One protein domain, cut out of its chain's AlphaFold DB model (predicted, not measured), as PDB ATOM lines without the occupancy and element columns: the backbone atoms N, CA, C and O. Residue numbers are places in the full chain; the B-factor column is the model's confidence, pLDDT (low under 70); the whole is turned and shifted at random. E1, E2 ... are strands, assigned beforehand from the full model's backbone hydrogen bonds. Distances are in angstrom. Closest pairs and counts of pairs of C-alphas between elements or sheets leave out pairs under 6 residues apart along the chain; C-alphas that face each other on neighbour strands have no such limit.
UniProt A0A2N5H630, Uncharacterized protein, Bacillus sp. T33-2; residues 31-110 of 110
ATOM      1  N   GLY A  31     -13.713  -0.340   2.188       89.44
ATOM      2  CA  GLY A  31     -12.750  -0.271   3.285       89.44
ATOM      3  C   GLY A  31     -11.319   0.087   2.873       89.44
ATOM      4  O   GLY A  31     -10.551   0.492   3.748       89.44
ATOM      5  N   ASP A  32     -10.965   0.014   1.587       90.88
ATOM      6  CA  ASP A  32      -9.637   0.422   1.122       90.88
ATOM      7  C   ASP A  32      -9.424   1.927   1.309       90.88
ATOM      8  O   ASP A  32     -10.347   2.737   1.175       90.88
ATOM      9  N   VAL A  33      -8.179   2.308   1.595       92.06
ATOM     10  CA  VAL A  33      -7.765   3.704   1.763       92.06
ATOM     11  C   VAL A  33      -6.712   4.038   0.719       92.06
ATOM     12  O   VAL A  33      -5.729   3.314   0.559       92.06
ATOM     13  N   PHE A  34      -6.910   5.144   0.012       89.81
ATOM     14  CA  PHE A  34      -5.986   5.633  -1.003       89.81
ATOM     15  C   PHE A  34      -5.865   7.156  -0.936       89.81
ATOM     16  O   PHE A  34      -6.775   7.846  -0.480       89.81
ATOM     17  N   SER A  35      -4.741   7.684  -1.416       90.12
ATOM     18  CA  SER A  35      -4.463   9.123  -1.406       90.12
ATOM     19  C   SER A  35      -4.297   9.643  -2.824       90.12
ATOM     20  O   SER A  35      -3.598   9.038  -3.640       90.12
ATOM     21  N   VAL A  36      -4.912  10.785  -3.118       87.62
ATOM     22  CA  VAL A  36      -4.844  11.447  -4.429       87.62
ATOM     23  C   VAL A  36      -4.420  12.902  -4.279       87.62
ATOM     24  O   VAL A  36      -4.602  13.484  -3.217       87.62
ATOM     25  N   SER A  37      -3.865  13.515  -5.329       86.44
ATOM     26  CA  SER A  37      -3.594  14.963  -5.306       86.44
ATOM     27  C   SER A  37      -4.897  15.747  -5.118       86.44
ATOM     28  O   SER A  37      -5.949  15.343  -5.608       86.44
ATOM     29  N   LYS A  38      -4.853  16.910  -4.472       86.00
ATOM     30  CA  LYS A  38      -6.020  17.803  -4.399       86.00
ATOM     31  C   LYS A  38      -6.571  18.186  -5.780       86.00
ATOM     32  O   LYS A  38      -7.776  18.342  -5.926       86.00
ATOM     33  N   ASP A  39      -5.724  18.254  -6.809       85.38
ATOM     34  CA  ASP A  39      -6.114  18.689  -8.164       85.38
ATOM     35  C   ASP A  39      -7.102  17.742  -8.880       85.38
ATOM     36  O   ASP A  39      -7.802  18.154  -9.816       85.38
ATOM     37  N   ILE A  40      -7.155  16.472  -8.458       86.62
ATOM     38  CA  ILE A  40      -8.073  15.445  -8.983       86.62
ATOM     39  C   ILE A  40      -9.429  15.460  -8.257       86.62
ATOM     40  O   ILE A  40     -10.366  14.815  -8.724       86.62
ATOM     41  N   VAL A  41      -9.587  16.236  -7.181       90.38
ATOM     42  CA  VAL A  41     -10.876  16.415  -6.503       90.38
ATOM     43  C   VAL A  41     -11.445  17.795  -6.830       90.38
ATOM     44  O   VAL A  41     -10.894  18.820  -6.435       90.38
ATOM     45  N   ASP A  42     -12.576  17.829  -7.527       92.12
ATOM     46  CA  ASP A  42     -13.371  19.042  -7.688       92.12
ATOM     47  C   ASP A  42     -14.134  19.297  -6.378       92.12
ATOM     48  O   ASP A  42     -15.151  18.657  -6.083       92.12
ATOM     49  N   ALA A  43     -13.583  20.206  -5.572       88.88
ATOM     50  CA  ALA A  43     -14.121  20.586  -4.275       88.88
ATOM     51  C   ALA A  43     -15.428  21.392  -4.398       88.88
ATOM     52  O   ALA A  43     -15.647  22.120  -5.368       88.88
ATOM     53  N   LEU A  44     -16.286  21.306  -3.377       87.38
ATOM     54  CA  LEU A  44     -17.515  22.111  -3.273       87.38
ATOM     55  C   LEU A  44     -17.225  23.605  -3.057       87.38
ATOM     56  O   LEU A  44     -18.056  24.453  -3.380       87.38
ATOM     57  N   ALA A  45     -16.065  23.913  -2.479       86.75
ATOM     58  CA  ALA A  45     -15.603  25.258  -2.159       86.75
ATOM     59  C   ALA A  45     -14.111  25.414  -2.517       86.75
ATOM     60  O   ALA A  45     -13.575  24.685  -3.346       86.75
ATOM     61  N   SER A  46     -13.415  26.365  -1.891       82.75
ATOM     62  CA  SER A  46     -11.975  26.601  -2.095       82.75
ATOM     63  C   SER A  46     -11.078  25.435  -1.646       82.75
ATOM     64  O   SER A  46      -9.921  25.339  -2.059       82.75
ATOM     65  N   SER A  47     -11.592  24.551  -0.795       84.81
ATOM     66  CA  SER A  47     -10.895  23.391  -0.247       84.81
ATOM     67  C   SER A  47     -11.872  22.258   0.012       84.81
ATOM     68  O   SER A  47     -13.018  22.507   0.385       84.81
ATOM     69  N   VAL A  48     -11.382  21.027  -0.121       89.25
ATOM     70  CA  VAL A  48     -12.129  19.837   0.284       89.25
ATOM     71  C   VAL A  48     -12.368  19.824   1.791       89.25
ATOM     72  O   VAL A  48     -11.533  20.303   2.564       89.25
ATOM     73  N   VAL A  49     -13.494  19.259   2.213       91.00
ATOM     74  CA  VAL A  49     -13.867  19.166   3.625       91.00
ATOM     75  C   VAL A  49     -13.734  17.721   4.101       91.00
ATOM     76  O   VAL A  49     -14.286  16.793   3.513       91.00
ATOM     77  N   VAL A  50     -13.010  17.519   5.203       92.62
ATOM     78  CA  VAL A  50     -12.909  16.204   5.852       92.62
ATOM     79  C   VAL A  50     -14.294  15.743   6.309       92.62
ATOM     80  O   VAL A  50     -15.053  16.511   6.895       92.62
ATOM     81  N   GLY A  51     -14.623  14.481   6.041       91.25
ATOM     82  CA  GLY A  51     -15.930  13.887   6.312       91.25
ATOM     83  C   GLY A  51     -16.910  13.965   5.141       91.25
ATOM     84  O   GLY A  51     -17.840  13.158   5.097       91.25
ATOM     85  N   ASN A  52     -16.686  14.850   4.161       93.12
ATOM     86  CA  ASN A  52     -17.476  14.845   2.933       93.12
ATOM     87  C   ASN A  52     -17.184  13.599   2.092       93.12
ATOM     88  O   ASN A  52     -16.178  12.901   2.259       93.12
ATOM     89  N   LYS A  53     -18.101  13.321   1.171       93.00
ATOM     90  CA  LYS A  53     -18.012  12.200   0.247       93.00
ATOM     91  C   LYS A  53     -17.437  12.647  -1.089       93.00
ATOM     92  O   LYS A  53     -17.548  13.807  -1.476       93.00
ATOM     93  N   VAL A  54     -16.849  11.708  -1.809       93.19
ATOM     94  CA  VAL A  54     -16.382  11.869  -3.182       93.19
ATOM     95  C   VAL A  54     -17.028  10.823  -4.072       93.19
ATOM     96  O   VAL A  54     -17.203   9.670  -3.676       93.19
ATOM     97  N   VAL A  55     -17.390  11.243  -5.278       93.25
ATOM     98  CA  VAL A  55     -18.070  10.413  -6.276       93.25
ATOM     99  C   VAL A  55     -17.410  10.572  -7.634       93.25
ATOM    100  O   VAL A  55     -16.674  11.531  -7.875       93.25
ATOM    101  N   LEU A  56     -17.682   9.634  -8.537       90.50
ATOM    102  CA  LEU A  56     -17.222   9.739  -9.916       90.50
ATOM    103  C   LEU A  56     -17.981  10.853 -10.637       90.50
ATOM    104  O   LEU A  56     -19.204  10.957 -10.547       90.50
ATOM    105  N   GLN A  57     -17.251  11.681 -11.375       89.06
ATOM    106  CA  GLN A  57     -17.845  12.710 -12.213       89.06
ATOM    107  C   GLN A  57     -18.057  12.176 -13.632       89.06
ATOM    108  O   GLN A  57     -17.168  11.581 -14.241       89.06
ATOM    109  N   THR A  58     -19.241  12.418 -14.189       85.31
ATOM    110  CA  THR A  58     -19.558  12.036 -15.567       85.31
ATOM    111  C   THR A  58     -18.596  12.700 -16.552       85.31
ATOM    112  O   THR A  58     -18.400  13.912 -16.501       85.31
ATOM    113  N   ALA A  59     -18.033  11.905 -17.469       85.19
ATOM    114  CA  ALA A  59     -17.126  12.359 -18.529       85.19
ATOM    115  C   ALA A  59     -15.872  13.115 -18.037       85.19
ATOM    116  O   ALA A  59     -15.322  13.946 -18.756       85.19
ATOM    117  N   SER A  60     -15.403  12.815 -16.824       85.06
ATOM    118  CA  SER A  60     -14.208  13.413 -16.228       85.06
ATOM    119  C   SER A  60     -13.344  12.339 -15.568       85.06
ATOM    120  O   SER A  60     -13.833  11.291 -15.152       85.06
ATOM    121  N   HIS A  61     -12.042  12.604 -15.472       82.62
ATOM    122  CA  HIS A  61     -11.101  11.778 -14.704       82.62
ATOM    123  C   HIS A  61     -10.980  12.236 -13.246       82.62
ATOM    124  O   HIS A  61     -10.148  11.716 -12.504       82.62
ATOM    125  N   LYS A  62     -11.778  13.233 -12.854       88.88
ATOM    126  CA  LYS A  62     -11.801  13.793 -11.510       88.88
ATOM    127  C   LYS A  62     -12.892  13.183 -10.641       88.88
ATOM    128  O   LYS A  62     -13.909  12.680 -11.123       88.88
ATOM    129  N   LEU A  63     -12.663  13.270  -9.339       90.69
ATOM    130  CA  LEU A  63     -13.644  12.994  -8.305       90.69
ATOM    131  C   LEU A  63     -14.393  14.281  -7.974       90.69
ATOM    132  O   LEU A  63     -13.788  15.344  -7.887       90.69
ATOM    133  N   LYS A  64     -15.699  14.189  -7.750       93.12
ATOM    134  CA  LYS A  64     -16.526  15.313  -7.314       93.12
ATOM    135  C   LYS A  64     -16.807  15.197  -5.824       93.12
ATOM    136  O   LYS A  64     -17.292  14.157  -5.381       93.12
ATOM    137  N   GLU A  65     -16.554  16.258  -5.067       93.25
ATOM    138  CA  GLU A  65     -16.949  16.338  -3.661       93.25
ATOM    139  C   GLU A  65     -18.469  16.542  -3.520       93.25
ATOM    140  O   GLU A  65     -19.106  17.290  -4.267       93.25
ATOM    141  N   ALA A  66     -19.062  15.876  -2.535       92.50
ATOM    142  CA  ALA A  66     -20.463  15.984  -2.169       92.50
ATOM    143  C   ALA A  66     -20.619  15.878  -0.645       92.50
ATOM    144  O   ALA A  66     -20.058  14.987  -0.011       92.50
ATOM    145  N   ALA A  67     -21.435  16.749  -0.049       91.06
ATOM    146  CA  ALA A  67     -21.699  16.712   1.392       91.06
ATOM    147  C   ALA A  67     -22.453  15.435   1.817       91.06
ATOM    148  O   ALA A  67     -22.300  14.950   2.933       91.06
ATOM    149  N   SER A  68     -23.272  14.874   0.922       86.25
ATOM    150  CA  SER A  68     -23.991  13.617   1.130       86.25
ATOM    151  C   SER A  68     -24.312  12.952  -0.206       86.25
ATOM    152  O   SER A  68     -24.538  13.635  -1.205       86.25
ATOM    153  N   VAL A  69     -24.312  11.617  -0.224       85.25
ATOM    154  CA  VAL A  69     -24.521  10.783  -1.416       85.25
ATOM    155  C   VAL A  69     -25.198   9.479  -1.009       85.25
ATOM    156  O   VAL A  69     -24.760   8.834  -0.055       85.25
ATOM    157  N   THR A  70     -26.230   9.073  -1.754       71.56
ATOM    158  CA  THR A  70     -26.999   7.841  -1.494       71.56
ATOM    159  C   THR A  70     -27.087   6.893  -2.695       71.56
ATOM    160  O   THR A  70     -27.173   5.683  -2.504       71.56
ATOM    161  N   THR A  71     -27.038   7.402  -3.930       83.31
ATOM    162  CA  THR A  71     -27.364   6.622  -5.140       83.31
ATOM    163  C   THR A  71     -26.172   6.250  -6.016       83.31
ATOM    164  O   THR A  71     -26.334   5.477  -6.956       83.31
ATOM    165  N   GLU A  72     -24.983   6.771  -5.731       86.69
ATOM    166  CA  GLU A  72     -23.817   6.541  -6.585       86.69
ATOM    167  C   GLU A  72     -23.288   5.110  -6.482       86.69
ATOM    168  O   GLU A  72     -23.464   4.423  -5.466       86.69
ATOM    169  N   ARG A  73     -22.660   4.649  -7.568       85.25
ATOM    170  CA  ARG A  73     -22.007   3.331  -7.623       85.25
ATOM    171  C   ARG A  73     -20.744   3.321  -6.772       85.25
ATOM    172  O   ARG A  73     -20.634   2.495  -5.879       85.25
ATOM    173  N   PHE A  74     -19.893   4.323  -6.977       89.56
ATOM    174  CA  PHE A  74     -18.706   4.556  -6.168       89.56
ATOM    175  C   PHE A  74     -18.938   5.696  -5.178       89.56
ATOM    176  O   PHE A  74     -19.392   6.779  -5.561       89.56
ATOM    177  N   VAL A  75     -18.581   5.460  -3.919       92.44
ATOM    178  CA  VAL A  75     -18.583   6.464  -2.857       92.44
ATOM    179  C   VAL A  75     -17.308   6.306  -2.042       92.44
ATOM    180  O   VAL A  75     -17.070   5.255  -1.448       92.44
ATOM    181  N   GLY A  76     -16.511   7.366  -1.976       93.12
ATOM    182  CA  GLY A  76     -15.419   7.490  -1.016       93.12
ATOM    183  C   GLY A  76     -15.733   8.543   0.041       93.12
ATOM    184  O   GLY A  76     -16.465   9.487  -0.238       93.12
ATOM    185  N   ARG A  77     -15.174   8.422   1.242       94.56
ATOM    186  CA  ARG A  77     -15.192   9.456   2.283       94.56
ATOM    187  C   ARG A  77     -13.808  10.065   2.423       94.56
ATOM    188  O   ARG A  77     -12.824   9.336   2.521       94.56
ATOM    189  N   ILE A  78     -13.745  11.388   2.479       93.94
ATOM    190  CA  ILE A  78     -12.509  12.117   2.751       93.94
ATOM    191  C   ILE A  78     -12.171  11.949   4.233       93.94
ATOM    192  O   ILE A  78     -12.898  12.442   5.093       93.94
ATOM    193  N   GLU A  79     -11.085  11.244   4.541       93.44
ATOM    194  CA  GLU A  79     -10.646  11.020   5.924       93.44
ATOM    195  C   GLU A  79      -9.670  12.088   6.404       93.44
ATOM    196  O   GLU A  79      -9.711  12.472   7.571       93.44
ATOM    197  N   ALA A  80      -8.807  12.578   5.516       91.88
ATOM    198  CA  ALA A  80      -7.800  13.569   5.857       91.88
ATOM    199  C   ALA A  80      -7.334  14.354   4.627       91.88
ATOM    200  O   ALA A  80      -7.477  13.911   3.485       91.88
ATOM    201  N   VAL A  81      -6.735  15.514   4.888       91.00
ATOM    202  CA  VAL A  81      -5.920  16.256   3.924       91.00
ATOM    203  C   VAL A  81      -4.511  16.322   4.494       91.00
ATOM    204  O   VAL A  81      -4.310  16.827   5.599       91.00
ATOM    205  N   GLU A  82      -3.549  15.778   3.763       89.38
ATOM    206  CA  GLU A  82      -2.157  15.669   4.176       89.38
ATOM    207  C   GLU A  82      -1.270  16.572   3.327       89.38
ATOM    208  O   GLU A  82      -1.393  16.625   2.107       89.38
ATOM    209  N   ASN A  83      -0.327  17.251   3.974       84.44
ATOM    210  CA  ASN A  83       0.642  18.106   3.304       84.44
ATOM    211  C   ASN A  83       1.989  17.398   3.252       84.44
ATOM    212  O   ASN A  83       2.683  17.288   4.263       84.44
ATOM    213  N   ILE A  84       2.370  16.930   2.066       78.38
ATOM    214  CA  ILE A  84       3.647  16.256   1.854       78.38
ATOM    215  C   ILE A  84       4.667  17.287   1.380       78.38
ATOM    216  O   ILE A  84       4.517  17.899   0.320       78.38
ATOM    217  N   GLY A  85       5.720  17.482   2.174       71.12
ATOM    218  CA  GLY A  85       6.880  18.271   1.774       71.12
ATOM    219  C   GLY A  85       7.682  17.527   0.709       71.12
ATOM    220  O   GLY A  85       8.123  16.402   0.930       71.12
ATOM    221  N   VAL A  86       7.882  18.154  -0.447       67.50
ATOM    222  CA  VAL A  86       8.619  17.580  -1.577       67.50
ATOM    223  C   VAL A  86       9.811  18.476  -1.885       67.50
ATOM    224  O   VAL A  86       9.651  19.660  -2.179       67.50
ATOM    225  N   ALA A  87      11.019  17.923  -1.824       62.88
ATOM    226  CA  ALA A  87      12.226  18.616  -2.258       62.88
ATOM    227  C   ALA A  87      12.504  18.270  -3.721       62.88
ATOM    228  O   ALA A  87      12.600  17.096  -4.078       62.88
ATOM    229  N   THR A  88      12.635  19.285  -4.574       60.53
ATOM    230  CA  THR A  88      12.935  19.089  -5.996       60.53
ATOM    231  C   THR A  88      14.263  19.739  -6.352       60.53
ATOM    232  O   THR A  88      14.524  20.888  -5.996       60.53
ATOM    233  N   ALA A  89      15.127  18.980  -7.025       58.72
ATOM    234  CA  ALA A  89      16.417  19.471  -7.496       58.72
ATOM    235  C   ALA A  89      16.233  20.255  -8.801       58.72
ATOM    236  O   ALA A  89      15.673  19.734  -9.764       58.72
ATOM    237  N   THR A  90      16.725  21.493  -8.858       57.09
ATOM    238  CA  THR A  90      16.464  22.418  -9.980       57.09
ATOM    239  C   THR A  90      17.501  22.329 -11.109       57.09
ATOM    240  O   THR A  90      17.452  23.104 -12.056       57.09
ATOM    241  N   GLY A  91      18.467  21.405 -11.032       58.41
ATOM    242  CA  GLY A  91      19.550  21.284 -12.024       58.41
ATOM    243  C   GLY A  91      20.638  22.368 -11.936       58.41
ATOM    244  O   GLY A  91      21.555  22.372 -12.750       58.41
ATOM    245  N   ALA A  92      20.564  23.245 -10.933       57.69
ATOM    246  CA  ALA A  92      21.592  24.195 -10.503       57.69
ATOM    247  C   ALA A  92      21.861  23.986  -8.992       57.69
ATOM    248  O   ALA A  92      21.076  23.276  -8.355       57.69
ATOM    249  N   PRO A  93      22.924  24.558  -8.388       53.84
ATOM    250  CA  PRO A  93      23.150  24.458  -6.944       53.84
ATOM    251  C   PRO A  93      21.963  25.052  -6.163       53.84
ATOM    252  O   PRO A  93      21.823  26.269  -6.067       53.84
ATOM    253  N   GLY A  94      21.081  24.193  -5.646       56.09
ATOM    254  CA  GLY A  94      19.891  24.591  -4.889       56.09
ATOM    255  C   GLY A  94      18.771  23.545  -4.921       56.09
ATOM    256  O   GLY A  94      18.611  22.803  -5.891       56.09
ATOM    257  N   LEU A  95      17.986  23.496  -3.843       59.53
ATOM    258  CA  LEU A  95      16.755  22.710  -3.735       59.53
ATOM    259  C   LEU A  95      15.571  23.677  -3.656       59.53
ATOM    260  O   LEU A  95      15.597  24.607  -2.851       59.53
ATOM    261  N   ILE A  96      14.528  23.446  -4.454       61.88
ATOM    262  CA  ILE A  96      13.240  24.127  -4.285       61.88
ATOM    263  C   ILE A  96      12.325  23.183  -3.509       61.88
ATOM    264  O   ILE A  96      11.976  22.100  -3.990       61.88
ATOM    265  N   GLY A  97      11.964  23.595  -2.294       60.19
ATOM    266  CA  GLY A  97      10.938  22.938  -1.491       60.19
ATOM    267  C   GLY A  97       9.546  23.320  -1.990       60.19
ATOM    268  O   GLY A  97       9.262  24.495  -2.211       60.19
ATOM    269  N   GLY A  98       8.683  22.328  -2.175       66.56
ATOM    270  CA  GLY A  98       7.262  22.505  -2.444       66.56
ATOM    271  C   GLY A  98       6.425  21.704  -1.454       66.56
ATOM    272  O   GLY A  98       6.908  20.750  -0.850       66.56
ATOM    273  N   VAL A  99       5.162  22.085  -1.298       73.56
ATOM    274  CA  VAL A  99       4.168  21.293  -0.566       73.56
ATOM    275  C   VAL A  99       3.176  20.746  -1.584       73.56
ATOM    276  O   VAL A  99       2.733  21.478  -2.473       73.56
ATOM    277  N   VAL A 100       2.872  19.456  -1.487       76.94
ATOM    278  CA  VAL A 100       1.799  18.810  -2.246       76.94
ATOM    279  C   VAL A 100       0.711  18.417  -1.261       76.94
ATOM    280  O   VAL A 100       0.967  17.664  -0.323       76.94
ATOM    281  N   GLU A 101      -0.489  18.950  -1.475       84.94
ATOM    282  CA  GLU A 101      -1.670  18.588  -0.694       84.94
ATOM    283  C   GLU A 101      -2.279  17.305  -1.279       84.94
ATOM    284  O   GLU A 101      -2.654  17.256  -2.456       84.94
ATOM    285  N   MET A 102      -2.369  16.267  -0.455       88.38
ATOM    286  CA  MET A 102      -2.963  14.976  -0.778       88.38
ATOM    287  C   MET A 102      -4.274  14.813  -0.013       88.38
ATOM    288  O   MET A 102      -4.361  15.117   1.172       88.38
ATOM    289  N   VAL A 103      -5.300  14.305  -0.682       90.62
ATOM    290  CA  VAL A 103      -6.600  13.983  -0.097       90.62
ATOM    291  C   VAL A 103      -6.649  12.481   0.140       90.62
ATOM    292  O   VAL A 103      -6.528  11.701  -0.806       90.62
ATOM    293  N   VAL A 104      -6.809  12.081   1.399       92.69
ATOM    294  CA  VAL A 104      -6.934  10.682   1.815       92.69
ATOM    295  C   VAL A 104      -8.403  10.289   1.759       92.69
ATOM    296  O   VAL A 104      -9.248  10.921   2.398       92.69
ATOM    297  N   ILE A 105      -8.711   9.249   0.992       93.31
ATOM    298  CA  ILE A 105     -10.068   8.786   0.718       93.31
ATOM    299  C   ILE A 105     -10.192   7.325   1.142       93.31
ATOM    300  O   ILE A 105      -9.417   6.474   0.708       93.31
ATOM    301  N   ARG A 106     -11.214   7.028   1.946       93.50
ATOM    302  CA  ARG A 106     -11.648   5.661   2.241       93.50
ATOM    303  C   ARG A 106     -12.828   5.287   1.363       93.50
ATOM    304  O   ARG A 106     -13.798   6.035   1.300       93.50
ATOM    305  N   VAL A 107     -12.783   4.127   0.731       92.88
ATOM    306  CA  VAL A 107     -13.897   3.601  -0.061       92.88
ATOM    307  C   VAL A 107     -15.013   3.142   0.879       92.88
ATOM    308  O   VAL A 107     -14.804   2.263   1.710       92.88
ATOM    309  N   GLU A 108     -16.200   3.731   0.748       90.06
ATOM    310  CA  GLU A 108     -17.418   3.293   1.447       90.06
ATOM    311  C   GLU A 108     -18.294   2.396   0.564       90.06
ATOM    312  O   GLU A 108     -19.106   1.639   1.080       90.06
ATOM    313  N   LYS A 109     -18.168   2.504  -0.763       88.06
ATOM    314  CA  LYS A 109     -18.928   1.709  -1.732       88.06
ATOM    315  C   LYS A 109     -18.215   1.702  -3.086       88.06
ATOM    316  O   LYS A 109     -17.717   2.754  -3.495       88.06
ATOM    317  N   ASN A 110     -18.200   0.565  -3.784       81.25
ATOM    318  CA  ASN A 110     -17.730   0.437  -5.170       81.25
ATOM    319  C   ASN A 110     -18.656  -0.481  -5.981       81.25
ATOM    320  O   ASN A 110     -19.101  -1.498  -5.401       81.25
TER     321      ASN A 110
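AT A GLANCE: This is residues 31 to 110 of the 110 residues of an uncharacterized protein of Bacillus sp. T33-2 (UniProt A0A2N5H630). A strongly twisted sheet of five strands, curled like part of a barrel, forms the body at one end, and the long hairpin E4 and E5 reaches out of it as an arm, ending in the turn at residues 90 to 94. E1 pairs beside the body end of E5, the hairpin E2 and E3 beside the body end of E4, and the arm makes most of the length. The printed part has 80 residues with no named helix and five named strands, E1 to E5 along the chain, in the all-strand class; the sheet's order is E1, E5, E4, E2, E3, all antiparallel. The whole is loose, with a radius of gyration of the C-alphas of 15.1 A and spans of 54 by 25 by 22 A.

HOW THE PARTS SIT: Begin with E4, residues 75 to 89, and E5, residues 95 to 109, a hairpin of antiparallel neighbours at 164 degrees; N 88 and O 96 are 2.9 A apart, and N 77 and O 106 are 2.8 A apart, both within hydrogen-bond range. E4 bends by 71 degrees at residue 79. Look next for E1, residues 33 to 37, an edge strand and the antiparallel neighbour of E5 at 138 degrees; N 34 and O 105 are 2.9 A apart, within hydrogen-bond range. Beside E4 comes E2, residues 53 to 56, antiparallel, where N 54 and O 76 are 2.7 A apart. E2 forms a hairpin with E3, residues 63 to 66, the other edge strand, antiparallel at 139 degrees; N 55 and O 64 are 2.9 A apart. Residues 41 to 42 make a short parallel pairing with residues 63 to 64 of E3. E1 and E3 are apart, and the strands' lines turn by 106 degrees from edge to edge of the sheet while the way across it turns by 119 degrees.

IN THESE COORDINATES: Find C-alpha 75 at (-18.583, 6.464, -2.857); from there E4 runs 37.6 A to C-alpha 89 at (16.417, 19.471, -7.496). E5 returns over 41.5 A from Leu 95 to Lys 109, whose C-alpha is at (-18.928, 1.709, -1.732). E1 spans 13.9 A from Val 33 to Ser 37, E2 10.5 A from Lys 53 to Leu 56, and E3 9.6 A from Leu 63 to Ala 66.

THE WHOLE: The two C-alphas farthest apart are those of Thr 71 and Pro 93, at 53.6 A. The printed part has no cut. The link from E1 to E2, residues 38 to 52, is long; the link from E4 to E5 is tight. The mean pLDDT of the printed part is 83.6, and residues 86 to 98 are under 70.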